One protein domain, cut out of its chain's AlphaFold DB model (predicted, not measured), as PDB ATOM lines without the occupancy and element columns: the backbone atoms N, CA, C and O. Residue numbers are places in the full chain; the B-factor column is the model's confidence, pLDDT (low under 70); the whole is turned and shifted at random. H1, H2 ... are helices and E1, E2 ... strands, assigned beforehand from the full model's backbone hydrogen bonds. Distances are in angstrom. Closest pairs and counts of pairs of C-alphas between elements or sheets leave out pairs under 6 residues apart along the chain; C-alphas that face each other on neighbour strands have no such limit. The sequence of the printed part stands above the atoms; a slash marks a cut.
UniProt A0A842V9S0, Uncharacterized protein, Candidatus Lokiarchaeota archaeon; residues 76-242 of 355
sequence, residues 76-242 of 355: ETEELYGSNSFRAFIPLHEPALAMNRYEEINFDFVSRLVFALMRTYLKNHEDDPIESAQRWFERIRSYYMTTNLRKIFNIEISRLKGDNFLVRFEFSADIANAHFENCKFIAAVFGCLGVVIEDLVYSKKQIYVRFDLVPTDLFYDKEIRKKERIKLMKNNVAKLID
ATOM      1  N   GLU A  76     -25.083 -42.243  12.829       49.97
ATOM      2  CA  GLU A  76     -24.233 -41.861  11.692       49.97
ATOM      3  C   GLU A  76     -24.185 -40.332  11.480       49.97
ATOM      4  O   GLU A  76     -23.139 -39.783  11.150       49.97
ATOM      5  N   THR A  77     -25.288 -39.614  11.724       45.78
ATOM      6  CA  THR A  77     -25.345 -38.140  11.694       45.78
ATOM      7  C   THR A  77     -24.687 -37.549  12.942       45.78
ATOM      8  O   THR A  77     -23.907 -36.607  12.829       45.78
ATOM      9  N   GLU A  78     -24.924 -38.124  14.122       49.53
ATOM     10  CA  GLU A  78     -24.290 -37.686  15.371       49.53
ATOM     11  C   GLU A  78     -22.782 -37.982  15.391       49.53
ATOM     12  O   GLU A  78     -22.018 -37.185  15.915       49.53
ATOM     13  N   GLU A  79     -22.310 -39.059  14.762       50.00
ATOM     14  CA  GLU A  79     -20.882 -39.355  14.593       50.00
ATOM     15  C   GLU A  79     -20.251 -38.456  13.522       50.00
ATOM     16  O   GLU A  79     -19.147 -37.941  13.714       50.00
ATOM     17  N   LEU A  80     -20.952 -38.189  12.417       49.06
ATOM     18  CA  LEU A  80     -20.462 -37.326  11.341       49.06
ATOM     19  C   LEU A  80     -20.377 -35.859  11.774       49.06
ATOM     20  O   LEU A  80     -19.376 -35.200  11.493       49.06
ATOM     21  N   TYR A  81     -21.370 -35.350  12.503       47.41
ATOM     22  CA  TYR A  81     -21.288 -34.038  13.135       47.41
ATOM     23  C   TYR A  81     -20.452 -34.101  14.424       47.41
ATOM     24  O   TYR A  81     -19.661 -33.210  14.664       47.41
ATOM     25  N   GLY A  82     -20.474 -35.138  15.246       44.62
ATOM     26  CA  GLY A  82     -19.661 -35.216  16.472       44.62
ATOM     27  C   GLY A  82     -18.152 -35.217  16.199       44.62
ATOM     28  O   GLY A  82     -17.396 -34.507  16.866       44.62
ATOM     29  N   SER A  83     -17.712 -35.934  15.160       46.56
ATOM     30  CA  SER A  83     -16.308 -35.969  14.723       46.56
ATOM     31  C   SER A  83     -15.860 -34.696  13.992       46.56
ATOM     32  O   SER A  83     -14.695 -34.315  14.114       46.56
ATOM     33  N   ASN A  84     -16.765 -34.005  13.282       42.00
ATOM     34  CA  ASN A  84     -16.412 -32.857  12.428       42.00
ATOM     35  C   ASN A  84     -16.915 -31.486  12.914       42.00
ATOM     36  O   ASN A  84     -16.345 -30.461  12.550       42.00
ATOM     37  N   SER A  85     -17.975 -31.427  13.716       42.44
ATOM     38  CA  SER A  85     -18.701 -30.194  14.058       42.44
ATOM     39  C   SER A  85     -18.261 -29.551  15.371       42.44
ATOM     40  O   SER A  85     -18.368 -28.337  15.496       42.44
ATOM     41  N   PHE A  86     -17.677 -30.295  16.319       38.47
ATOM     42  CA  PHE A  86     -17.413 -29.737  17.657       38.47
ATOM     43  C   PHE A  86     -15.966 -29.307  17.939       38.47
ATOM     44  O   PHE A  86     -15.728 -28.544  18.872       38.47
ATOM     45  N   ARG A  87     -14.991 -29.707  17.110       34.75
ATOM     46  CA  ARG A  87     -13.614 -29.162  17.162       34.75
ATOM     47  C   ARG A  87     -13.328 -28.086  16.114       34.75
ATOM     48  O   ARG A  87     -12.322 -27.398  16.239       34.75
ATOM     49  N   ALA A  88     -14.201 -27.922  15.121       38.59
ATOM     50  CA  ALA A  88     -13.987 -26.977  14.029       38.59
ATOM     51  C   ALA A  88     -14.702 -25.626  14.207       38.59
ATOM     52  O   ALA A  88     -14.262 -24.665  13.594       38.59
ATOM     53  N   PHE A  89     -15.760 -25.511  15.025       44.00
ATOM     54  CA  PHE A  89     -16.701 -24.392  14.832       44.00
ATOM     55  C   PHE A  89     -16.820 -23.320  15.921       44.00
ATOM     56  O   PHE A  89     -17.341 -22.261  15.591       44.00
ATOM     57  N   ILE A  90     -16.360 -23.503  17.168       36.19
ATOM     58  CA  ILE A  90     -16.691 -22.515  18.226       36.19
ATOM     59  C   ILE A  90     -15.473 -21.770  18.819       36.19
ATOM     60  O   ILE A  90     -15.463 -20.545  18.727       36.19
ATOM     61  N   PRO A  91     -14.397 -22.390  19.345       34.53
ATOM     62  CA  PRO A  91     -13.420 -21.608  20.123       34.53
ATOM     63  C   PRO A  91     -12.306 -20.920  19.313       34.53
ATOM     64  O   PRO A  91     -11.600 -20.074  19.850       34.53
ATOM     65  N   LEU A  92     -12.115 -21.272  18.036       36.00
ATOM     66  CA  LEU A  92     -11.080 -20.667  17.174       36.00
ATOM     67  C   LEU A  92     -11.609 -19.520  16.307       36.00
ATOM     68  O   LEU A  92     -10.828 -18.797  15.690       36.00
ATOM     69  N   HIS A  93     -12.929 -19.354  16.247       43.66
ATOM     70  CA  HIS A  93     -13.567 -18.530  15.236       43.66
ATOM     71  C   HIS A  93     -13.931 -17.124  15.716       43.66
ATOM     72  O   HIS A  93     -13.870 -16.229  14.900       43.66
ATOM     73  N   GLU A  94     -14.202 -16.829  16.985       38.44
ATOM     74  CA  GLU A  94     -14.487 -15.425  17.356       38.44
ATOM     75  C   GLU A  94     -13.340 -14.441  17.027       38.44
ATOM     76  O   GLU A  94     -13.615 -13.401  16.423       38.44
ATOM     77  N   PRO A  95     -12.055 -14.768  17.280       38.19
ATOM     78  CA  PRO A  95     -10.945 -13.913  16.856       38.19
ATOM     79  C   PRO A  95     -10.615 -14.019  15.354       38.19
ATOM     80  O   PRO A  95     -10.133 -13.049  14.780       38.19
ATOM     81  N   ALA A  96     -10.866 -15.164  14.702       40.97
ATOM     82  CA  ALA A  96     -10.539 -15.390  13.283       40.97
ATOM     83  C   ALA A  96     -11.637 -14.904  12.309       40.97
ATOM     84  O   ALA A  96     -11.334 -14.321  11.273       40.97
ATOM     85  N   LEU A  97     -12.917 -15.058  12.673       42.81
ATOM     86  CA  LEU A  97     -14.090 -14.481  11.995       42.81
ATOM     87  C   LEU A  97     -14.067 -12.952  12.033       42.81
ATOM     88  O   LEU A  97     -14.673 -12.305  11.180       42.81
ATOM     89  N   ALA A  98     -13.384 -12.369  13.022       42.31
ATOM     90  CA  ALA A  98     -13.195 -10.930  13.116       42.31
ATOM     91  C   ALA A  98     -12.221 -10.382  12.057       42.31
ATOM     92  O   ALA A  98     -12.258  -9.183  11.791       42.31
ATOM     93  N   MET A  99     -11.356 -11.211  11.451       43.06
ATOM     94  CA  MET A  99     -10.247 -10.688  10.648       43.06
ATOM     95  C   MET A  99     -10.570 -10.473   9.168       43.06
ATOM     96  O   MET A  99     -10.056  -9.504   8.612       43.06
ATOM     97  N   ASN A 100     -11.427 -11.276   8.519       55.16
ATOM     98  CA  ASN A 100     -11.796 -11.016   7.120       55.16
ATOM     99  C   ASN A 100     -12.940 -11.905   6.593       55.16
ATOM    100  O   ASN A 100     -12.707 -13.033   6.163       55.16
ATOM    101  N   ARG A 101     -14.164 -11.376   6.492       55.00
ATOM    102  CA  ARG A 101     -15.286 -12.132   5.896       55.00
ATOM    103  C   ARG A 101     -15.098 -12.443   4.399       55.00
ATOM    104  O   ARG A 101     -15.768 -13.314   3.851       55.00
ATOM    105  N   TYR A 102     -14.181 -11.749   3.727       57.09
ATOM    106  CA  TYR A 102     -13.881 -11.898   2.299       57.09
ATOM    107  C   TYR A 102     -12.598 -12.683   2.029       57.09
ATOM    108  O   TYR A 102     -12.109 -12.693   0.899       57.09
ATOM    109  N   GLU A 103     -12.035 -13.340   3.047       61.47
ATOM    110  CA  GLU A 103     -10.991 -14.324   2.803       61.47
ATOM    111  C   GLU A 103     -11.576 -15.494   2.004       61.47
ATOM    112  O   GLU A 103     -12.667 -16.008   2.298       61.47
ATOM    113  N   GLU A 104     -10.850 -15.883   0.956       62.38
ATOM    114  CA  GLU A 104     -11.201 -17.046   0.155       62.38
ATOM    115  C   GLU A 104     -11.207 -18.297   1.031       62.38
ATOM    116  O   GLU A 104     -10.298 -18.537   1.829       62.38
ATOM    117  N   ILE A 105     -12.220 -19.145   0.848       66.25
ATOM    118  CA  ILE A 105     -12.217 -20.457   1.486       66.25
ATOM    119  C   ILE A 105     -11.011 -21.248   0.969       66.25
ATOM    120  O   ILE A 105     -10.837 -21.432  -0.236       66.25
ATOM    121  N   ASN A 106     -10.222 -21.817   1.883       66.69
ATOM    122  CA  ASN A 106      -9.240 -22.830   1.515       66.69
ATOM    123  C   ASN A 106      -9.963 -24.124   1.103       66.69
ATOM    124  O   ASN A 106     -10.262 -24.996   1.924       66.69
ATOM    125  N   PHE A 107     -10.245 -24.247  -0.194       67.06
ATOM    126  CA  PHE A 107     -10.949 -25.397  -0.752       67.06
ATOM    127  C   PHE A 107     -10.161 -26.706  -0.636       67.06
ATOM    128  O   PHE A 107     -10.784 -27.760  -0.619       67.06
ATOM    129  N   ASP A 108      -8.836 -26.696  -0.488       60.72
ATOM    130  CA  ASP A 108      -8.079 -27.936  -0.265       60.72
ATOM    131  C   ASP A 108      -8.349 -28.517   1.128       60.72
ATOM    132  O   ASP A 108      -8.499 -29.733   1.279       60.72
ATOM    133  N   PHE A 109      -8.489 -27.648   2.131       58.91
ATOM    134  CA  PHE A 109      -8.902 -28.033   3.478       58.91
ATOM    135  C   PHE A 109     -10.394 -28.400   3.524       58.91
ATOM    136  O   PHE A 109     -10.758 -29.501   3.942       58.91
ATOM    137  N   VAL A 110     -11.257 -27.512   3.021       63.38
ATOM    138  CA  VAL A 110     -12.718 -27.670   3.078       63.38
ATOM    139  C   VAL A 110     -13.207 -28.829   2.213       63.38
ATOM    140  O   VAL A 110     -14.138 -29.533   2.602       63.38
ATOM    141  N   SER A 111     -12.552 -29.117   1.086       67.00
ATOM    142  CA  SER A 111     -12.962 -30.216   0.210       67.00
ATOM    143  C   SER A 111     -12.971 -31.566   0.917       67.00
ATOM    144  O   SER A 111     -13.848 -32.367   0.629       67.00
ATOM    145  N   ARG A 112     -12.072 -31.840   1.873       66.81
ATOM    146  CA  ARG A 112     -12.092 -33.123   2.606       66.81
ATOM    147  C   ARG A 112     -13.394 -33.313   3.378       66.81
ATOM    148  O   ARG A 112     -13.993 -34.380   3.287       66.81
ATOM    149  N   LEU A 113     -13.830 -32.274   4.089       65.25
ATOM    150  CA  LEU A 113     -15.072 -32.281   4.856       65.25
ATOM    151  C   LEU A 113     -16.287 -32.376   3.929       65.25
ATOM    152  O   LEU A 113     -17.171 -33.203   4.139       65.25
ATOM    153  N   VAL A 114     -16.309 -31.575   2.864       68.06
ATOM    154  CA  VAL A 114     -17.453 -31.554   1.946       68.06
ATOM    155  C   VAL A 114     -17.540 -32.849   1.123       68.06
ATOM    156  O   VAL A 114     -18.631 -33.377   0.932       68.06
ATOM    157  N   PHE A 115     -16.416 -33.451   0.724       71.62
ATOM    158  CA  PHE A 115     -16.422 -34.768   0.080       71.62
ATOM    159  C   PHE A 115     -16.809 -35.895   1.040       71.62
ATOM    160  O   PHE A 115     -17.380 -36.887   0.589       71.62
ATOM    161  N   ALA A 116     -16.532 -35.772   2.342       68.81
ATOM    162  CA  ALA A 116     -17.043 -36.717   3.332       68.81
ATOM    163  C   ALA A 116     -18.577 -36.639   3.417       68.81
ATOM    164  O   ALA A 116     -19.235 -37.669   3.298       68.81
ATOM    165  N   LEU A 117     -19.140 -35.426   3.494       66.44
ATOM    166  CA  LEU A 117     -20.590 -35.192   3.439       66.44
ATOM    167  C   LEU A 117     -21.215 -35.761   2.157       66.44
ATOM    168  O   LEU A 117     -22.227 -36.456   2.210       66.44
ATOM    169  N   MET A 118     -20.577 -35.520   1.011       72.75
ATOM    170  CA  MET A 118     -21.028 -36.017  -0.288       72.75
ATOM    171  C   MET A 118     -20.988 -37.548  -0.379       72.75
ATOM    172  O   MET A 118     -21.899 -38.147  -0.936       72.75
ATOM    173  N   ARG A 119     -19.965 -38.212   0.175       72.00
ATOM    174  CA  ARG A 119     -19.920 -39.685   0.221       72.00
ATOM    175  C   ARG A 119     -21.067 -40.255   1.048       72.00
ATOM    176  O   ARG A 119     -21.642 -41.260   0.646       72.00
ATOM    177  N   THR A 120     -21.412 -39.611   2.160       66.69
ATOM    178  CA  THR A 120     -22.572 -39.999   2.973       66.69
ATOM    179  C   THR A 120     -23.880 -39.793   2.213       66.69
ATOM    180  O   THR A 120     -24.738 -40.670   2.244       66.69
ATOM    181  N   TYR A 121     -24.013 -38.681   1.484       68.25
ATOM    182  CA  TYR A 121     -25.153 -38.439   0.597       68.25
ATOM    183  C   TYR A 121     -25.275 -39.535  -0.476       68.25
ATOM    184  O   TYR A 121     -26.308 -40.186  -0.569       68.25
ATOM    185  N   LEU A 122     -24.196 -39.815  -1.216       70.38
ATOM    186  CA  LEU A 122     -24.182 -40.823  -2.282       70.38
ATOM    187  C   LEU A 122     -24.427 -42.255  -1.782       70.38
ATOM    188  O   LEU A 122     -25.020 -43.052  -2.500       70.38
ATOM    189  N   LYS A 123     -23.986 -42.596  -0.564       68.00
ATOM    190  CA  LYS A 123     -24.205 -43.921   0.043       68.00
ATOM    191  C   LYS A 123     -25.690 -44.212   0.290       68.00
ATOM    192  O   LYS A 123     -26.092 -45.367   0.232       68.00
ATOM    193  N   ASN A 124     -26.472 -43.169   0.555       60.00
ATOM    194  CA  ASN A 124     -27.893 -43.251   0.887       60.00
ATOM    195  C   ASN A 124     -28.790 -42.755  -0.260       60.00
ATOM    196  O   ASN A 124     -29.965 -42.476  -0.044       60.00
ATOM    197  N   HIS A 125     -28.222 -42.592  -1.456       63.47
ATOM    198  CA  HIS A 125     -28.924 -42.065  -2.615       63.47
ATOM    199  C   HIS A 125     -29.791 -43.158  -3.247       63.47
ATOM    200  O   HIS A 125     -29.269 -44.170  -3.717       63.47
ATOM    201  N   GLU A 126     -31.105 -42.947  -3.256       63.25
ATOM    202  CA  GLU A 126     -32.084 -43.824  -3.907       63.25
ATOM    203  C   GLU A 126     -32.155 -43.533  -5.419       63.25
ATOM    204  O   GLU A 126     -31.432 -42.673  -5.940       63.25
ATOM    205  N   ASP A 127     -33.005 -44.268  -6.141       65.38
ATOM    206  CA  ASP A 127     -33.155 -44.134  -7.597       65.38
ATOM    207  C   ASP A 127     -33.800 -42.799  -8.027       65.38
ATOM    208  O   ASP A 127     -33.591 -42.385  -9.166       65.38
ATOM    209  N   ASP A 128     -34.511 -42.088  -7.131       73.19
ATOM    210  CA  ASP A 128     -34.974 -40.702  -7.338       73.19
ATOM    211  C   ASP A 128     -34.023 -39.697  -6.633       73.19
ATOM    212  O   ASP A 128     -33.997 -39.606  -5.395       73.19
ATOM    213  N   PRO A 129     -33.239 -38.906  -7.394       68.12
ATOM    214  CA  PRO A 129     -32.335 -37.888  -6.857       68.12
ATOM    215  C   PRO A 129     -33.022 -36.740  -6.120       68.12
ATOM    216  O   PRO A 129     -32.441 -36.161  -5.202       68.12
ATOM    217  N   ILE A 130     -34.250 -36.394  -6.508       71.25
ATOM    218  CA  ILE A 130     -34.990 -35.271  -5.930       71.25
ATOM    219  C   ILE A 130     -35.499 -35.661  -4.547       71.25
ATOM    220  O   ILE A 130     -35.323 -34.912  -3.586       71.25
ATOM    221  N   GLU A 131     -36.087 -36.850  -4.439       72.00
ATOM    222  CA  GLU A 131     -36.583 -37.370  -3.167       72.00
ATOM    223  C   GLU A 131     -35.426 -37.630  -2.188       72.00
ATOM    224  O   GLU A 131     -35.490 -37.246  -1.018       72.00
ATOM    225  N   SER A 132     -34.312 -38.177  -2.687       71.44
ATOM    226  CA  SER A 132     -33.087 -38.372  -1.898       71.44
ATOM    227  C   SER A 132     -32.549 -37.051  -1.336       71.44
ATOM    228  O   SER A 132     -32.187 -36.968  -0.158       71.44
ATOM    229  N   ALA A 133     -32.532 -35.994  -2.152       69.94
ATOM    230  CA  ALA A 133     -32.119 -34.667  -1.718       69.94
ATOM    231  C   ALA A 133     -33.081 -34.064  -0.690       69.94
ATOM    232  O   ALA A 133     -32.614 -33.557   0.328       69.94
ATOM    233  N   GLN A 134     -34.398 -34.163  -0.902       71.62
ATOM    234  CA  GLN A 134     -35.407 -33.706   0.062       71.62
ATOM    235  C   GLN A 134     -35.194 -34.346   1.435       71.62
ATOM    236  O   GLN A 134     -35.021 -33.628   2.422       71.62
ATOM    237  N   ARG A 135     -35.084 -35.679   1.490       70.50
ATOM    238  CA  ARG A 135     -34.859 -36.401   2.750       70.50
ATOM    239  C   ARG A 135     -33.536 -36.007   3.404       70.50
ATOM    240  O   ARG A 135     -33.471 -35.812   4.617       70.50
ATOM    241  N   TRP A 136     -32.459 -35.859   2.631       69.00
ATOM    242  CA  TRP A 136     -31.165 -35.439   3.174       69.00
ATOM    243  C   TRP A 136     -31.209 -34.013   3.746       69.00
ATOM    244  O   TRP A 136     -30.714 -33.769   4.849       69.00
ATOM    245  N   PHE A 137     -31.860 -33.081   3.050       69.75
ATOM    246  CA  PHE A 137     -32.051 -31.711   3.522       69.75
ATOM    247  C   PHE A 137     -32.947 -31.629   4.757       69.75
ATOM    248  O   PHE A 137     -32.651 -30.853   5.665       69.75
ATOM    249  N   GLU A 138     -33.991 -32.449   4.843       68.69
ATOM    250  CA  GLU A 138     -34.833 -32.558   6.035       68.69
ATOM    251  C   GLU A 138     -34.042 -33.063   7.241       68.69
ATOM    252  O   GLU A 138     -34.166 -32.494   8.324       68.69
ATOM    253  N   ARG A 139     -33.156 -34.052   7.055       64.69
ATOM    254  CA  ARG A 139     -32.251 -34.528   8.119       64.69
ATOM    255  C   ARG A 139     -31.337 -33.409   8.620       64.69
ATOM    256  O   ARG A 139     -31.199 -33.222   9.829       64.69
ATOM    257  N   ILE A 140     -30.766 -32.620   7.706       65.25
ATOM    258  CA  ILE A 140     -29.941 -31.453   8.052       65.25
ATOM    259  C   ILE A 140     -30.773 -30.392   8.784       65.25
ATOM    260  O   ILE A 140     -30.345 -29.881   9.821       65.25
ATOM    261  N   ARG A 141     -31.972 -30.072   8.282       66.19
ATOM    262  CA  ARG A 141     -32.887 -29.112   8.913       66.19
ATOM    263  C   ARG A 141     -33.221 -29.538  10.337       66.19
ATOM    264  O   ARG A 141     -33.107 -28.721  11.244       66.19
ATOM    265  N   SER A 142     -33.581 -30.802  10.546       63.31
ATOM    266  CA  SER A 142     -33.912 -31.341  11.867       63.31
ATOM    267  C   SER A 142     -32.751 -31.196  12.855       63.31
ATOM    268  O   SER A 142     -32.979 -30.767  13.982       63.31
ATOM    269  N   TYR A 143     -31.506 -31.437  12.428       60.31
ATOM    270  CA  TYR A 143     -30.313 -31.211  13.258       60.31
ATOM    271  C   TYR A 143     -30.113 -29.732  13.648       60.31
ATOM    272  O   TYR A 143     -29.787 -29.405  14.791       60.31
ATOM    273  N   TYR A 144     -30.326 -28.799  12.716       57.97
ATOM    274  CA  TYR A 144     -30.191 -27.369  13.020       57.97
ATOM    275  C   TYR A 144     -31.353 -26.814  13.860       57.97
ATOM    276  O   TYR A 144     -31.139 -25.897  14.650       57.97
ATOM    277  N   MET A 145     -32.558 -27.375  13.731       62.00
ATOM    278  CA  MET A 145     -33.722 -26.976  14.531       62.00
ATOM    279  C   MET A 145     -33.629 -27.462  15.985       62.00
ATOM    280  O   MET A 145     -34.060 -26.754  16.889       62.00
ATOM    281  N   THR A 146     -33.036 -28.633  16.243       57.12
ATOM    282  CA  THR A 146     -32.882 -29.173  17.610       57.12
ATOM    283  C   THR A 146     -31.800 -28.469  18.428       57.12
ATOM    284  O   THR A 146     -31.818 -28.539  19.655       57.12
ATOM    285  N   THR A 147     -30.877 -27.758  17.777       52.78
ATOM    286  CA  THR A 147     -29.748 -27.083  18.437       52.78
ATOM    287  C   THR A 147     -30.032 -25.631  18.840       52.78
ATOM    288  O   THR A 147     -29.177 -25.011  19.465       52.78
ATOM    289  N   ASN A 148     -31.221 -25.075  18.553       52.53
ATOM    290  CA  ASN A 148     -31.610 -23.685  18.877       52.53
ATOM    291  C   ASN A 148     -30.661 -22.597  18.318       52.53
ATOM    292  O   ASN A 148     -30.689 -21.450  18.756       52.53
ATOM    293  N   LEU A 149     -29.815 -22.933  17.339       49.91
ATOM    294  CA  LEU A 149     -28.740 -22.057  16.860       49.91
ATOM    295  C   LEU A 149     -29.187 -21.022  15.802       49.91
ATOM    296  O   LEU A 149     -28.332 -20.291  15.296       49.91
ATOM    297  N   ARG A 150     -30.461 -20.995  15.364       57.03
ATOM    298  CA  ARG A 150     -30.896 -20.238  14.164       57.03
ATOM    299  C   ARG A 150     -32.350 -19.751  14.231       57.03
ATOM    300  O   ARG A 150     -33.204 -20.436  14.784       57.03
ATOM    301  N   LYS A 151     -32.630 -18.606  13.587       60.03
ATOM    302  CA  LYS A 151     -33.984 -18.035  13.423       60.03
ATOM    303  C   LYS A 151     -34.730 -18.568  12.194       60.03
ATOM    304  O   LYS A 151     -35.938 -18.752  12.270       60.03
ATOM    305  N   ILE A 152     -34.039 -18.798  11.070       69.25
ATOM    306  CA  ILE A 152     -34.625 -19.326   9.822       69.25
ATOM    307  C   ILE A 152     -33.642 -20.312   9.184       69.25
ATOM    308  O   ILE A 152     -32.476 -19.981   8.964       69.25
ATOM    309  N   PHE A 153     -34.127 -21.509   8.862       76.00
ATOM    310  CA  PHE A 153     -33.459 -22.485   8.002       76.00
ATOM    311  C   PHE A 153     -34.535 -23.204   7.183       76.00
ATOM    312  O   PHE A 153     -35.209 -24.103   7.691       76.00
ATOM    313  N   ASN A 154     -34.734 -22.765   5.943       81.25
ATOM    314  CA  ASN A 154     -35.771 -23.292   5.062       81.25
ATOM    315  C   ASN A 154     -35.154 -23.787   3.754       81.25
ATOM    316  O   ASN A 154     -34.217 -23.183   3.233       81.25
ATOM    317  N   ILE A 155     -35.668 -24.901   3.248       80.38
ATOM    318  CA  ILE A 155     -35.264 -25.486   1.972       80.38
ATOM    319  C   ILE A 155     -36.541 -25.911   1.265       80.38
ATOM    320  O   ILE A 155     -37.235 -26.812   1.729       80.38
ATOM    321  N   GLU A 156     -36.847 -25.261   0.152       83.62
ATOM    322  CA  GLU A 156     -38.009 -25.559  -0.679       83.62
ATOM    323  C   GLU A 156     -37.537 -26.110  -2.017       83.62
ATOM    324  O   GLU A 156     -36.717 -25.492  -2.692       83.62
ATOM    325  N   ILE A 157     -38.055 -27.268  -2.415       81.19
ATOM    326  CA  ILE A 157     -37.717 -27.906  -3.690       81.19
ATOM    327  C   ILE A 157     -38.957 -27.873  -4.575       81.19
ATOM    328  O   ILE A 157     -39.957 -28.522  -4.278       81.19
ATOM    329  N   SER A 158     -38.891 -27.109  -5.662       82.19
ATOM    330  CA  SER A 158     -39.962 -26.978  -6.649       82.19
ATOM    331  C   SER A 158     -39.578 -27.712  -7.928       82.19
ATOM    332  O   SER A 158     -38.579 -27.372  -8.557       82.19
ATOM    333  N   ARG A 159     -40.371 -28.705  -8.350       76.19
ATOM    334  CA  ARG A 159     -40.166 -29.357  -9.652       76.19
ATOM    335  C   ARG A 159     -40.486 -28.375 -10.783       76.19
ATOM    336  O   ARG A 159     -41.553 -27.764 -10.803       76.19
ATOM    337  N   LEU A 160     -39.558 -28.236 -11.721       71.62
ATOM    338  CA  LEU A 160     -39.779 -27.582 -13.008       71.62
ATOM    339  C   LEU A 160     -40.213 -28.655 -14.025       71.62
ATOM    340  O   LEU A 160     -40.307 -29.836 -13.698       71.62
ATOM    341  N   LYS A 161     -40.540 -28.272 -15.266       63.56
ATOM    342  CA  LYS A 161     -40.877 -29.266 -16.303       63.56
ATOM    343  C   LYS A 161     -39.679 -30.202 -16.557       63.56
ATOM    344  O   LYS A 161     -38.583 -29.711 -16.816       63.56
ATOM    345  N   GLY A 162     -39.921 -31.517 -16.562       65.19
ATOM    346  CA  GLY A 162     -38.894 -32.555 -16.760       65.19
ATOM    347  C   GLY A 162     -38.199 -32.962 -15.454       65.19
ATOM    348  O   GLY A 162     -38.822 -32.922 -14.397       65.19
ATOM    349  N   ASP A 163     -36.913 -33.319 -15.536       62.34
ATOM    350  CA  ASP A 163     -36.077 -33.712 -14.382       62.34
ATOM    351  C   ASP A 163     -35.459 -32.516 -13.634       62.34
ATOM    352  O   ASP A 163     -34.760 -32.680 -12.631       62.34
ATOM    353  N   ASN A 164     -35.716 -31.297 -14.115       66.75
ATOM    354  CA  ASN A 164     -35.206 -30.073 -13.517       66.75
ATOM    355  C   ASN A 164     -36.016 -29.686 -12.280       66.75
ATOM    356  O   ASN A 164     -37.244 -29.750 -12.261       66.75
ATOM    357  N   PHE A 165     -35.330 -29.181 -11.261       77.06
ATOM    358  CA  PHE A 165     -35.958 -28.612 -10.077       77.06
ATOM    359  C   PHE A 165     -35.216 -27.352  -9.637       77.06
ATOM    360  O   PHE A 165     -34.027 -27.184  -9.892       77.06
ATOM    361  N   LEU A 166     -35.946 -26.456  -8.987       85.44
ATOM    362  CA  LEU A 166     -35.415 -25.271  -8.335       85.44
ATOM    363  C   LEU A 166     -35.373 -25.544  -6.834       85.44
ATOM    364  O   LEU A 166     -36.397 -25.908  -6.254       85.44
ATOM    365  N   VAL A 167     -34.218 -25.346  -6.205       86.12
ATOM    366  CA  VAL A 167     -34.113 -25.355  -4.743       86.12
ATOM    367  C   VAL A 167     -33.986 -23.926  -4.256       86.12
ATOM    368  O   VAL A 167     -33.051 -23.220  -4.616       86.12
ATOM    369  N   ARG A 168     -34.908 -23.498  -3.405       89.62
ATOM    370  CA  ARG A 168     -34.784 -22.253  -2.663       89.62
ATOM    371  C   ARG A 168     -34.281 -22.571  -1.268       89.62
ATOM    372  O   ARG A 168     -34.970 -23.213  -0.483       89.62
ATOM    373  N   PHE A 169     -33.073 -22.120  -0.970       89.25
ATOM    374  CA  PHE A 169     -32.469 -22.229   0.348       89.25
ATOM    375  C   PHE A 169     -32.519 -20.872   1.043       89.25
ATOM    376  O   PHE A 169     -32.031 -19.888   0.495       89.25
ATOM    377  N   GLU A 170     -33.047 -20.822   2.261       89.44
ATOM    378  CA  GLU A 170     -33.093 -19.620   3.086       89.44
ATOM    379  C   GLU A 170     -32.430 -19.859   4.432       89.44
ATOM    380  O   GLU A 170     -32.670 -20.865   5.107       89.44
ATOM    381  N   PHE A 171     -31.620 -18.895   4.857       84.69
ATOM    382  CA  PHE A 171     -30.896 -18.993   6.112       84.69
ATOM    383  C   PHE A 171     -30.726 -17.633   6.781       84.69
ATOM    384  O   PHE A 171     -30.224 -16.681   6.174       84.69
ATOM    385  N   SER A 172     -31.083 -17.562   8.064       83.44
ATOM    386  CA  SER A 172     -30.791 -16.424   8.934       83.44
ATOM    387  C   SER A 172     -30.163 -16.853  10.255       83.44
ATOM    388  O   SER A 172     -30.389 -17.955  10.766       83.44
ATOM    389  N   ALA A 173     -29.352 -15.960  10.812       71.25
ATOM    390  CA  ALA A 173     -28.696 -16.150  12.097       71.25
ATOM    391  C   ALA A 173     -28.603 -14.821  12.855       71.25
ATOM    392  O   ALA A 173     -28.899 -13.763  12.309       71.25
ATOM    393  N   ASP A 174     -28.182 -14.875  14.115       68.19
ATOM    394  CA  ASP A 174     -28.134 -13.690  14.979       68.19
ATOM    395  C   ASP A 174     -26.822 -12.899  14.879       68.19
ATOM    396  O   ASP A 174     -26.766 -11.739  15.276       68.19
ATOM    397  N   ILE A 175     -25.766 -13.507  14.327       69.69
ATOM    398  CA  ILE A 175     -24.420 -12.924  14.263       69.69
ATOM    399  C   ILE A 175     -24.006 -12.762  12.799       69.69
ATOM    400  O   ILE A 175     -23.813 -13.754  12.098       69.69
ATOM    401  N   ALA A 176     -23.822 -11.520  12.342       69.69
ATOM    402  CA  ALA A 176     -23.615 -11.191  10.926       69.69
ATOM    403  C   ALA A 176     -22.374 -11.850  10.292       69.69
ATOM    404  O   ALA A 176     -22.455 -12.398   9.194       69.69
ATOM    405  N   ASN A 177     -21.230 -11.846  10.983       65.69
ATOM    406  CA  ASN A 177     -19.990 -12.417  10.438       65.69
ATOM    407  C   ASN A 177     -20.023 -13.947  10.416       65.69
ATOM    408  O   ASN A 177     -19.695 -14.561   9.403       65.69
ATOM    409  N   ALA A 178     -20.494 -14.563  11.501       66.38
ATOM    410  CA  ALA A 178     -20.699 -16.007  11.542       66.38
ATOM    411  C   ALA A 178     -21.736 -16.449  10.497       66.38
ATOM    412  O   ALA A 178     -21.579 -17.494   9.873       66.38
ATOM    413  N   HIS A 179     -22.785 -15.651  10.269       75.81
ATOM    414  CA  HIS A 179     -23.754 -15.884   9.199       75.81
ATOM    415  C   HIS A 179     -23.078 -15.891   7.831       75.81
ATOM    416  O   HIS A 179     -23.234 -16.867   7.103       75.81
ATOM    417  N   PHE A 180     -22.290 -14.866   7.506       76.12
ATOM    418  CA  PHE A 180     -21.633 -14.760   6.202       76.12
ATOM    419  C   PHE A 180     -20.650 -15.911   5.938       76.12
ATOM    420  O   PHE A 180     -20.690 -16.518   4.869       76.12
ATOM    421  N   GLU A 181     -19.824 -16.283   6.919       73.00
ATOM    422  CA  GLU A 181     -18.931 -17.442   6.788       73.00
ATOM    423  C   GLU A 181     -19.694 -18.754   6.602       73.00
ATOM    424  O   GLU A 181     -19.363 -19.557   5.728       73.00
ATOM    425  N   ASN A 182     -20.772 -18.947   7.364       75.50
ATOM    426  CA  ASN A 182     -21.646 -20.100   7.179       75.50
ATOM    427  C   ASN A 182     -22.269 -20.107   5.777       75.50
ATOM    428  O   ASN A 182     -22.346 -21.166   5.160       75.50
ATOM    429  N   CYS A 183     -22.661 -18.949   5.239       80.62
ATOM    430  CA  CYS A 183     -23.174 -18.838   3.875       80.62
ATOM    431  C   CYS A 183     -22.128 -19.274   2.839       80.62
ATOM    432  O   CYS A 183     -22.472 -20.019   1.922       80.62
ATOM    433  N   LYS A 184     -20.854 -18.885   3.002       82.12
ATOM    434  CA  LYS A 184     -19.765 -19.337   2.118       82.12
ATOM    435  C   LYS A 184     -19.588 -20.856   2.189       82.12
ATOM    436  O   LYS A 184     -19.469 -21.517   1.158       82.12
ATOM    437  N   PHE A 185     -19.616 -21.426   3.393       77.19
ATOM    438  CA  PHE A 185     -19.518 -22.874   3.569       77.19
ATOM    439  C   PHE A 185     -20.698 -23.613   2.924       77.19
ATOM    440  O   PHE A 185     -20.499 -24.585   2.200       77.19
ATOM    441  N   ILE A 186     -21.923 -23.123   3.119       81.44
ATOM    442  CA  ILE A 186     -23.136 -23.691   2.523       81.44
ATOM    443  C   ILE A 186     -23.083 -23.609   0.986       81.44
ATOM    444  O   ILE A 186     -23.361 -24.600   0.313       81.44
ATOM    445  N   ALA A 187     -22.653 -22.478   0.420       87.25
ATOM    446  CA  ALA A 187     -22.456 -22.323  -1.022       87.25
ATOM    447  C   ALA A 187     -21.453 -23.352  -1.583       87.25
ATOM    448  O   ALA A 187     -21.678 -23.943  -2.646       87.25
ATOM    449  N   ALA A 188     -20.376 -23.621  -0.838       85.25
ATOM    450  CA  ALA A 188     -19.413 -24.664  -1.169       85.25
ATOM    451  C   ALA A 188     -20.020 -26.076  -1.057       85.25
ATOM    452  O   ALA A 188     -19.756 -26.917  -1.912       85.25
ATOM    453  N   VAL A 189     -20.864 -26.352  -0.058       83.00
ATOM    454  CA  VAL A 189     -21.584 -27.635   0.042       83.00
ATOM    455  C   VAL A 189     -22.458 -27.857  -1.193       83.00
ATOM    456  O   VAL A 189     -22.332 -28.901  -1.831       83.00
ATOM    457  N   PHE A 190     -23.252 -26.864  -1.602       86.94
ATOM    458  CA  PHE A 190     -24.070 -26.962  -2.815       86.94
ATOM    459  C   PHE A 190     -23.234 -27.206  -4.072       86.94
ATOM    460  O   PHE A 190     -23.550 -28.097  -4.859       86.94
ATOM    461  N   GLY A 191     -22.110 -26.498  -4.223       88.62
ATOM    462  CA  GLY A 191     -21.234 -26.702  -5.378       88.62
ATOM    463  C   GLY A 191     -20.609 -28.098  -5.409       88.62
ATOM    464  O   GLY A 191     -20.441 -28.688  -6.473       88.62
ATOM    465  N   CYS A 192     -20.317 -28.678  -4.245       85.88
ATOM    466  CA  CYS A 192     -19.823 -30.048  -4.170       85.88
ATOM    467  C   CYS A 192     -20.903 -31.074  -4.516       85.88
ATOM    468  O   CYS A 192     -20.602 -32.049  -5.202       85.88
ATOM    469  N   LEU A 193     -22.154 -30.829  -4.121       83.50
ATOM    470  CA  LEU A 193     -23.302 -31.660  -4.496       83.50
ATOM    471  C   LEU A 193     -23.631 -31.587  -5.992       83.50
ATOM    472  O   LEU A 193     -24.418 -32.390  -6.463       83.50
ATOM    473  N   GLY A 194     -23.005 -30.686  -6.755       88.06
ATOM    474  CA  GLY A 194     -23.297 -30.514  -8.177       88.06
ATOM    475  C   GLY A 194     -24.431 -29.527  -8.440       88.06
ATOM    476  O   GLY A 194     -25.050 -29.584  -9.495       88.06
ATOM    477  N   VAL A 195     -24.711 -28.630  -7.497       89.44
ATOM    478  CA  VAL A 195     -25.776 -27.629  -7.595       89.44
ATOM    479  C   VAL A 195     -25.157 -26.241  -7.746       89.44
ATOM    480  O   VAL A 195     -24.246 -25.879  -6.998       89.44
ATOM    481  N   VAL A 196     -25.637 -25.458  -8.710       92.88
ATOM    482  CA  VAL A 196     -25.186 -24.080  -8.935       92.88
ATOM    483  C   VAL A 196     -26.139 -23.095  -8.266       92.88
ATOM    484  O   VAL A 196     -27.352 -23.293  -8.278       92.88
ATOM    485  N   ILE A 197     -25.600 -22.031  -7.668       91.94
ATOM    486  CA  ILE A 197     -26.405 -20.875  -7.248       91.94
ATOM    487  C   ILE A 197     -26.710 -20.080  -8.509       91.94
ATOM    488  O   ILE A 197     -25.772 -19.577  -9.116       91.94
ATOM    489  N   GLU A 198     -27.968 -19.960  -8.916       90.44
ATOM    490  CA  GLU A 198     -28.384 -19.100 -10.030       90.44
ATOM    491  C   GLU A 198     -28.506 -17.651  -9.561       90.44
ATOM    492  O   GLU A 198     -27.764 -16.791 -10.048       90.44
ATOM    493  N   ASP A 199     -29.339 -17.425  -8.542       88.44
ATOM    494  CA  ASP A 199     -29.625 -16.111  -7.964       88.44
ATOM    495  C   ASP A 199     -29.377 -16.082  -6.443       88.44
ATOM    496  O   ASP A 199     -29.429 -17.103  -5.745       88.44
ATOM    497  N   LEU A 200     -29.070 -14.888  -5.935       88.69
ATOM    498  CA  LEU A 200     -28.664 -14.625  -4.562       88.69
ATOM    499  C   LEU A 200     -29.335 -13.357  -4.031       88.69
ATOM    500  O   LEU A 200     -29.018 -12.246  -4.457       88.69
ATOM    501  N   VAL A 201     -30.125 -13.504  -2.969       87.94
ATOM    502  CA  VAL A 201     -30.569 -12.370  -2.150       87.94
ATOM    503  C   VAL A 201     -29.806 -12.387  -0.837       87.94
ATOM    504  O   VAL A 201     -29.835 -13.372  -0.108       87.94
ATOM    505  N   TYR A 202     -29.132 -11.289  -0.505       84.00
ATOM    506  CA  TYR A 202     -28.414 -11.153   0.760       84.00
ATOM    507  C   TYR A 202     -28.773  -9.835   1.441       84.00
ATOM    508  O   TYR A 202     -28.682  -8.769   0.834       84.00
ATOM    509  N   SER A 203     -29.159  -9.906   2.714       81.31
ATOM    510  CA  SER A 203     -29.540  -8.749   3.520       81.31
ATOM    511  C   SER A 203     -28.680  -8.673   4.774       81.31
ATOM    512  O   SER A 203     -28.845  -9.464   5.703       81.31
ATOM    513  N   LYS A 204     -27.796  -7.668   4.832       74.44
ATOM    514  CA  LYS A 204     -26.989  -7.370   6.031       74.44
ATOM    515  C   LYS A 204     -27.874  -6.976   7.215       74.44
ATOM    516  O   LYS A 204     -27.657  -7.439   8.326       74.44
ATOM    517  N   LYS A 205     -28.909  -6.163   6.962       77.56
ATOM    518  CA  LYS A 205     -29.821  -5.639   7.994       77.56
ATOM    519  C   LYS A 205     -30.616  -6.745   8.689       77.56
ATOM    520  O   LYS A 205     -30.880  -6.648   9.879       77.56
ATOM    521  N   GLN A 206     -31.029  -7.761   7.935       79.56
ATOM    522  CA  GLN A 206     -31.815  -8.882   8.457       79.56
ATOM    523  C   GLN A 206     -30.963 -10.118   8.770       79.56
ATOM    524  O   GLN A 206     -31.520 -11.111   9.223       79.56
ATOM    525  N   ILE A 207     -29.645 -10.066   8.521       79.69
ATOM    526  CA  ILE A 207     -28.712 -11.201   8.626       79.69
ATOM    527  C   ILE A 207     -29.321 -12.439   7.950       79.69
ATOM    528  O   ILE A 207     -29.586 -13.472   8.563       79.69
ATOM    529  N   TYR A 208     -29.640 -12.276   6.667       86.50
ATOM    530  CA  TYR A 208     -30.428 -13.227   5.888       86.50
ATOM    531  C   TYR A 208     -29.794 -13.471   4.522       86.50
ATOM    532  O   TYR A 208     -29.267 -12.547   3.891       86.50
ATOM    533  N   VAL A 209     -29.881 -14.717   4.061       88.44
ATOM    534  CA  VAL A 209     -29.537 -15.113   2.700       88.44
ATOM    535  C   VAL A 209     -30.633 -15.985   2.096       88.44
ATOM    536  O   VAL A 209     -31.212 -16.824   2.788       88.44
ATOM    537  N   ARG A 210     -30.853 -15.814   0.792       91.88
ATOM    538  CA  ARG A 210     -31.576 -16.734  -0.081       91.88
ATOM    539  C   ARG A 210     -30.674 -17.158  -1.228       91.88
ATOM    540  O   ARG A 210     -30.145 -16.292  -1.924       91.88
ATOM    541  N   PHE A 211     -30.548 -18.459  -1.449       93.06
ATOM    542  CA  PHE A 211     -29.988 -19.012  -2.677       93.06
ATOM    543  C   PHE A 211     -31.116 -19.629  -3.493       93.06
ATOM    544  O   PHE A 211     -31.831 -20.495  -2.989       93.06
ATOM    545  N   ASP A 212     -31.246 -19.208  -4.744       91.69
ATOM    546  CA  ASP A 212     -32.035 -19.929  -5.733       91.69
ATOM    547  C   ASP A 212     -31.060 -20.811  -6.528       91.69
ATOM    548  O   ASP A 212     -30.096 -20.332  -7.129       91.69
ATOM    549  N   LEU A 213     -31.251 -22.122  -6.437       91.62
ATOM    550  CA  LEU A 213     -30.274 -23.145  -6.788       91.62
ATOM    551  C   LEU A 213     -30.827 -24.069  -7.873       91.62
ATOM    552  O   LEU A 213     -31.992 -24.471  -7.811       91.62
ATOM    553  N   VAL A 214     -29.978 -24.471  -8.815       90.44
ATOM    554  CA  VAL A 214     -30.340 -25.374  -9.918       90.44
ATOM    555  C   VAL A 214     -29.336 -26.533  -9.987       90.44
ATOM    556  O   VAL A 214     -28.128 -26.304  -9.861       90.44
ATOM    557  N   PRO A 215     -29.789 -27.791 -10.132       88.62
ATOM    558  CA  PRO A 215     -28.892 -28.926 -10.312       88.62
ATOM    559  C   PRO A 215     -28.135 -28.812 -11.642       88.62
ATOM    560  O   PRO A 215     -28.663 -28.340 -12.645       88.62
ATOM    561  N   THR A 216     -26.888 -29.268 -11.655       90.44
ATOM    562  CA  THR A 216     -26.098 -29.464 -12.881       90.44
ATOM    563  C   THR A 216     -25.978 -30.959 -13.174       90.44
ATOM    564  O   THR A 216     -26.347 -31.779 -12.335       90.44
ATOM    565  N   ASP A 217     -25.372 -31.344 -14.298       88.50
ATOM    566  CA  ASP A 217     -25.090 -32.758 -14.602       88.50
ATOM    567  C   ASP A 217     -24.302 -33.463 -13.477       88.50
ATOM    568  O   ASP A 217     -24.490 -34.652 -13.220       88.50
ATOM    569  N   LEU A 218     -23.476 -32.717 -12.729       88.88
ATOM    570  CA  LEU A 218     -22.732 -33.230 -11.572       88.88
ATOM    571  C   LEU A 218     -23.630 -33.669 -10.409       88.88
ATOM    572  O   LEU A 218     -23.169 -34.411  -9.542       88.88
ATOM    573  N   PHE A 219     -24.869 -33.185 -10.338       86.00
ATOM    574  CA  PHE A 219     -25.818 -33.586  -9.301       86.00
ATOM    575  C   PHE A 219     -26.280 -35.033  -9.500       86.00
ATOM    576  O   PHE A 219     -26.397 -35.784  -8.536       86.00
ATOM    577  N   TYR A 220     -26.470 -35.432 -10.757       81.69
ATOM    578  CA  TYR A 220     -26.927 -36.770 -11.135       81.69
ATOM    579  C   TYR A 220     -25.775 -37.773 -11.285       81.69
ATOM    580  O   TYR A 220     -25.995 -38.985 -11.326       81.69
ATOM    581  N   ASP A 221     -24.537 -37.284 -11.356       82.44
ATOM    582  CA  ASP A 221     -23.353 -38.124 -11.482       82.44
ATOM    583  C   ASP A 221     -22.984 -38.810 -10.154       82.44
ATOM    584  O   ASP A 221     -22.606 -38.161  -9.171       82.44
ATOM    585  N   LYS A 222     -23.034 -40.148 -10.153       75.81
ATOM    586  CA  LYS A 222     -22.630 -40.992  -9.019       75.81
ATOM    587  C   LYS A 222     -21.109 -41.022  -8.823       75.81
ATOM    588  O   LYS A 222     -20.638 -41.373  -7.740       75.81
ATOM    589  N   GLU A 223     -20.320 -40.645  -9.831       80.94
ATOM    590  CA  GLU A 223     -18.866 -40.577  -9.725       80.94
ATOM    591  C   GLU A 223     -18.379 -39.276  -9.063       80.94
ATOM    592  O   GLU A 223     -18.899 -38.165  -9.233       80.94
ATOM    593  N   ILE A 224     -17.297 -39.395  -8.285       80.00
ATOM    594  CA  ILE A 224     -16.689 -38.248  -7.604       80.00
ATOM    595  C   ILE A 224     -15.730 -37.525  -8.554       80.00
ATOM    596  O   ILE A 224     -14.506 -37.651  -8.462       80.00
ATOM    597  N   ARG A 225     -16.284 -36.690  -9.436       86.62
ATOM    598  CA  ARG A 225     -15.516 -35.775 -10.299       86.62
ATOM    599  C   ARG A 225     -14.940 -34.591  -9.523       86.62
ATOM    600  O   ARG A 225     -15.400 -33.453  -9.603       86.62
ATOM    601  N   LYS A 226     -13.896 -34.862  -8.737       85.12
ATOM    602  CA  LYS A 226     -13.317 -33.915  -7.767       85.12
ATOM    603  C   LYS A 226     -12.976 -32.541  -8.359       85.12
ATOM    604  O   LYS A 226     -13.292 -31.529  -7.741       85.12
ATOM    605  N   LYS A 227     -12.326 -32.490  -9.528       88.31
ATOM    606  CA  LYS A 227     -11.889 -31.223 -10.148       88.31
ATOM    607  C   LYS A 227     -13.071 -30.338 -10.552       88.31
ATOM    608  O   LYS A 227     -13.057 -29.144 -10.270       88.31
ATOM    609  N   GLU A 228     -14.087 -30.930 -11.173       90.25
ATOM    610  CA  GLU A 228     -15.285 -30.225 -11.640       90.25
ATOM    611  C   GLU A 228     -16.119 -29.726 -10.457       90.25
ATOM    612  O   GLU A 228     -16.504 -28.559 -10.422       90.25
ATOM    613  N   ARG A 229     -16.273 -30.557  -9.419       87.94
ATOM    614  CA  ARG A 229     -16.941 -30.169  -8.171       87.94
ATOM    615  C   ARG A 229     -16.207 -29.029  -7.463       87.94
ATOM    616  O   ARG A 229     -16.842 -28.049  -7.106       87.94
ATOM    617  N   ILE A 230     -14.875 -29.073  -7.337       87.19
ATOM    618  CA  ILE A 230     -14.098 -27.954  -6.759       87.19
ATOM    619  C   ILE A 230     -14.281 -26.667  -7.573       87.19
ATOM    620  O   ILE A 230     -14.405 -25.589  -6.990       87.19
ATOM    621  N   LYS A 231     -14.316 -26.756  -8.907       89.75
ATOM    622  CA  LYS A 231     -14.588 -25.596  -9.764       89.75
ATOM    623  C   LYS A 231     -15.975 -25.014  -9.471       89.75
ATOM    624  O   LYS A 231     -16.093 -23.808  -9.284       89.75
ATOM    625  N   LEU A 232     -16.997 -25.861  -9.353       90.56
ATOM    626  CA  LEU A 232     -18.357 -25.423  -9.037       90.56
ATOM    627  C   LEU A 232     -18.470 -24.824  -7.624       90.56
ATOM    628  O   LEU A 232     -19.109 -23.791  -7.446       90.56
ATOM    629  N   MET A 233     -17.782 -25.402  -6.632       88.56
ATOM    630  CA  MET A 233     -17.672 -24.838  -5.278       88.56
ATOM    631  C   MET A 233     -17.113 -23.411  -5.306       88.56
ATOM    632  O   MET A 233     -17.686 -22.517  -4.686       88.56
ATOM    633  N   LYS A 234     -16.015 -23.193  -6.042       85.69
ATOM    634  CA  LYS A 234     -15.400 -21.868  -6.204       85.69
ATOM    635  C   LYS A 234     -16.363 -20.880  -6.855       85.69
ATOM    636  O   LYS A 234     -16.519 -19.778  -6.341       85.69
ATOM    637  N   ASN A 235     -17.046 -21.294  -7.921       88.12
ATOM    638  CA  ASN A 235     -18.021 -20.454  -8.619       88.12
ATOM    639  C   ASN A 235     -19.171 -20.019  -7.695       88.12
ATOM    640  O   ASN A 235     -19.512 -18.840  -7.651       88.12
ATOM    641  N   ASN A 236     -19.738 -20.947  -6.920       90.19
ATOM    642  CA  ASN A 236     -20.823 -20.634  -5.987       90.19
ATOM    643  C   ASN A 236     -20.378 -19.663  -4.888       90.19
ATOM    644  O   ASN A 236     -21.093 -18.716  -4.568       90.19
ATOM    645  N   VAL A 237     -19.194 -19.876  -4.312       86.19
ATOM    646  CA  VAL A 237     -18.656 -18.982  -3.277       86.19
ATOM    647  C   VAL A 237     -18.342 -17.600  -3.851       86.19
ATOM    648  O   VAL A 237     -18.649 -16.602  -3.207       86.19
ATOM    649  N   ALA A 238     -17.806 -17.522  -5.072       80.88
ATOM    650  CA  ALA A 238     -17.536 -16.252  -5.743       80.88
ATOM    651  C   ALA A 238     -18.812 -15.420  -5.973       80.88
ATOM    652  O   ALA A 238     -18.763 -14.204  -5.835       80.88
ATOM    653  N   LYS A 239     -19.973 -16.050  -6.222       81.38
ATOM    654  CA  LYS A 239     -21.264 -15.333  -6.297       81.38
ATOM    655  C   LYS A 239     -21.658 -14.656  -4.976       81.38
ATOM    656  O   LYS A 239     -22.382 -13.665  -4.991       81.38
ATOM    657  N   LEU A 240     -21.203 -15.184  -3.839       78.50
ATOM    658  CA  LEU A 240     -21.450 -14.604  -2.515       78.50
ATOM    659  C   LEU A 240     -20.413 -13.530  -2.149       78.50
ATOM    660  O   LEU A 240     -20.764 -12.513  -1.542       78.50
ATOM    661  N   ILE A 241     -19.148 -13.757  -2.512       74.25
ATOM    662  CA  ILE A 241     -18.037 -12.815  -2.333       74.25
ATOM    663  C   ILE A 241     -18.074 -11.787  -3.476       74.25
ATOM    664  O   ILE A 241     -17.296 -11.835  -4.421       74.25
ATOM    665  N   ASP A 242     -19.012 -10.852  -3.384       68.44
ATOM    666  CA  ASP A 242     -19.078  -9.690  -4.269       68.44
ATOM    667  C   ASP A 242     -18.134  -8.598  -3.739       68.44
ATOM    668  O   ASP A 242     -18.442  -7.923  -2.745       68.44
TER     669      ASP A 242
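What this domain is: This is residues 76 to 242 of the 355 residues of an uncharacterized protein of Candidatus Lokiarchaeota archaeon (UniProt A0A842V9S0). What is the overall shape? A twisted wall of four strands has H4, H5 and H7 over one face, and its other face is bare of named helices. H3 crosses H5 on the side away from the sheet, and H1 and H2 lie farthest out. What is it built of? The printed part has 167 residues with seven named helices and four named strands, in the order H1 H2 H3 H4 E1 E2 H5 E3 E4 H6 H7; the class is mixed, helices and strands, and the sheet E1, E2, E4, E3 is antiparallel. It is compact, with a radius of gyration of the C-alphas of 15.4 A and spans of 45 by 33 by 33 A.

How they stand to each other: Where do the first helices stand? H1, residues 76 to 85, is close but not clearly touching to H3, residues 107 to 123; their closest C-alphas, Asn 84 and Leu 113, are 7.7 A apart. H2, residues 93 to 97, only just touches H5, residues 176 to 193, with 3 pairs of C-alphas within 8 A, the closest Leu 97 and Asn 177 at 6.4 A. Residues 114 to 118 of H3 touch H5 at a steep tilt of 56 degrees, the closest C-alphas being Val 114 and Val 189 at 6.0 A. How do the strands pair? E1, residues 152 to 159, and E2, residues 165 to 172, form a hairpin with N 154 and O 170 at 2.9 A, within hydrogen-bond range. E4, residues 208 to 215, has N 211 and O 169 of E2 at 2.8 A, and forms a hairpin with E3, residues 195 to 203, with N 210 and O 201 at 2.8 A. What is on the sheet? H4, residues 129 to 146, has a height over the sheet of 9.5 A, and H5, on the same face, 9.3 A; these are two layers, helices on one face of a sheet. H7, residues 226 to 240, on that face too, touches H5, with the closest C-alphas Gly 191 and Met 233 at 4.0 A; H6, residues 217 to 220, only grazes the sheet. E2, H5 and E3 form a split strand-helix-strand unit, two strands running the same way with E4 between them, and its crossover is right-handed. Are the helix backbones complete? Every O i to N i+4 pair is within hydrogen-bond range in H1, H2, H4 and H5, against 11 of 13 in H3 and 10 of 11 in H7; H6 is too short for such a pair.

Where its parts are: Where does the printed part begin and end? H1 begins at C-alpha 76, (-24.233, -41.861, 11.692), and H7 ends at C-alpha 240, (-21.450, -14.604, -2.515). How long are the elements? H4 measures 26.0 A, H5 25.6 A, H3 22.8 A and H7 21.6 A from first to last C-alpha; E2 measures 23.2 A, E1 and E4 22.6 A each, and E3 22.2 A.

The domain as a whole: Is anything cut or long? The printed part has no cut and no long link; the two C-alphas farthest apart, Pro 95 and Gly 162, are 47.5 A apart. Where is confidence low? Mean pLDDT of the printed part is 71.0, and 77 residues are under 70, among them residues 76 to 114.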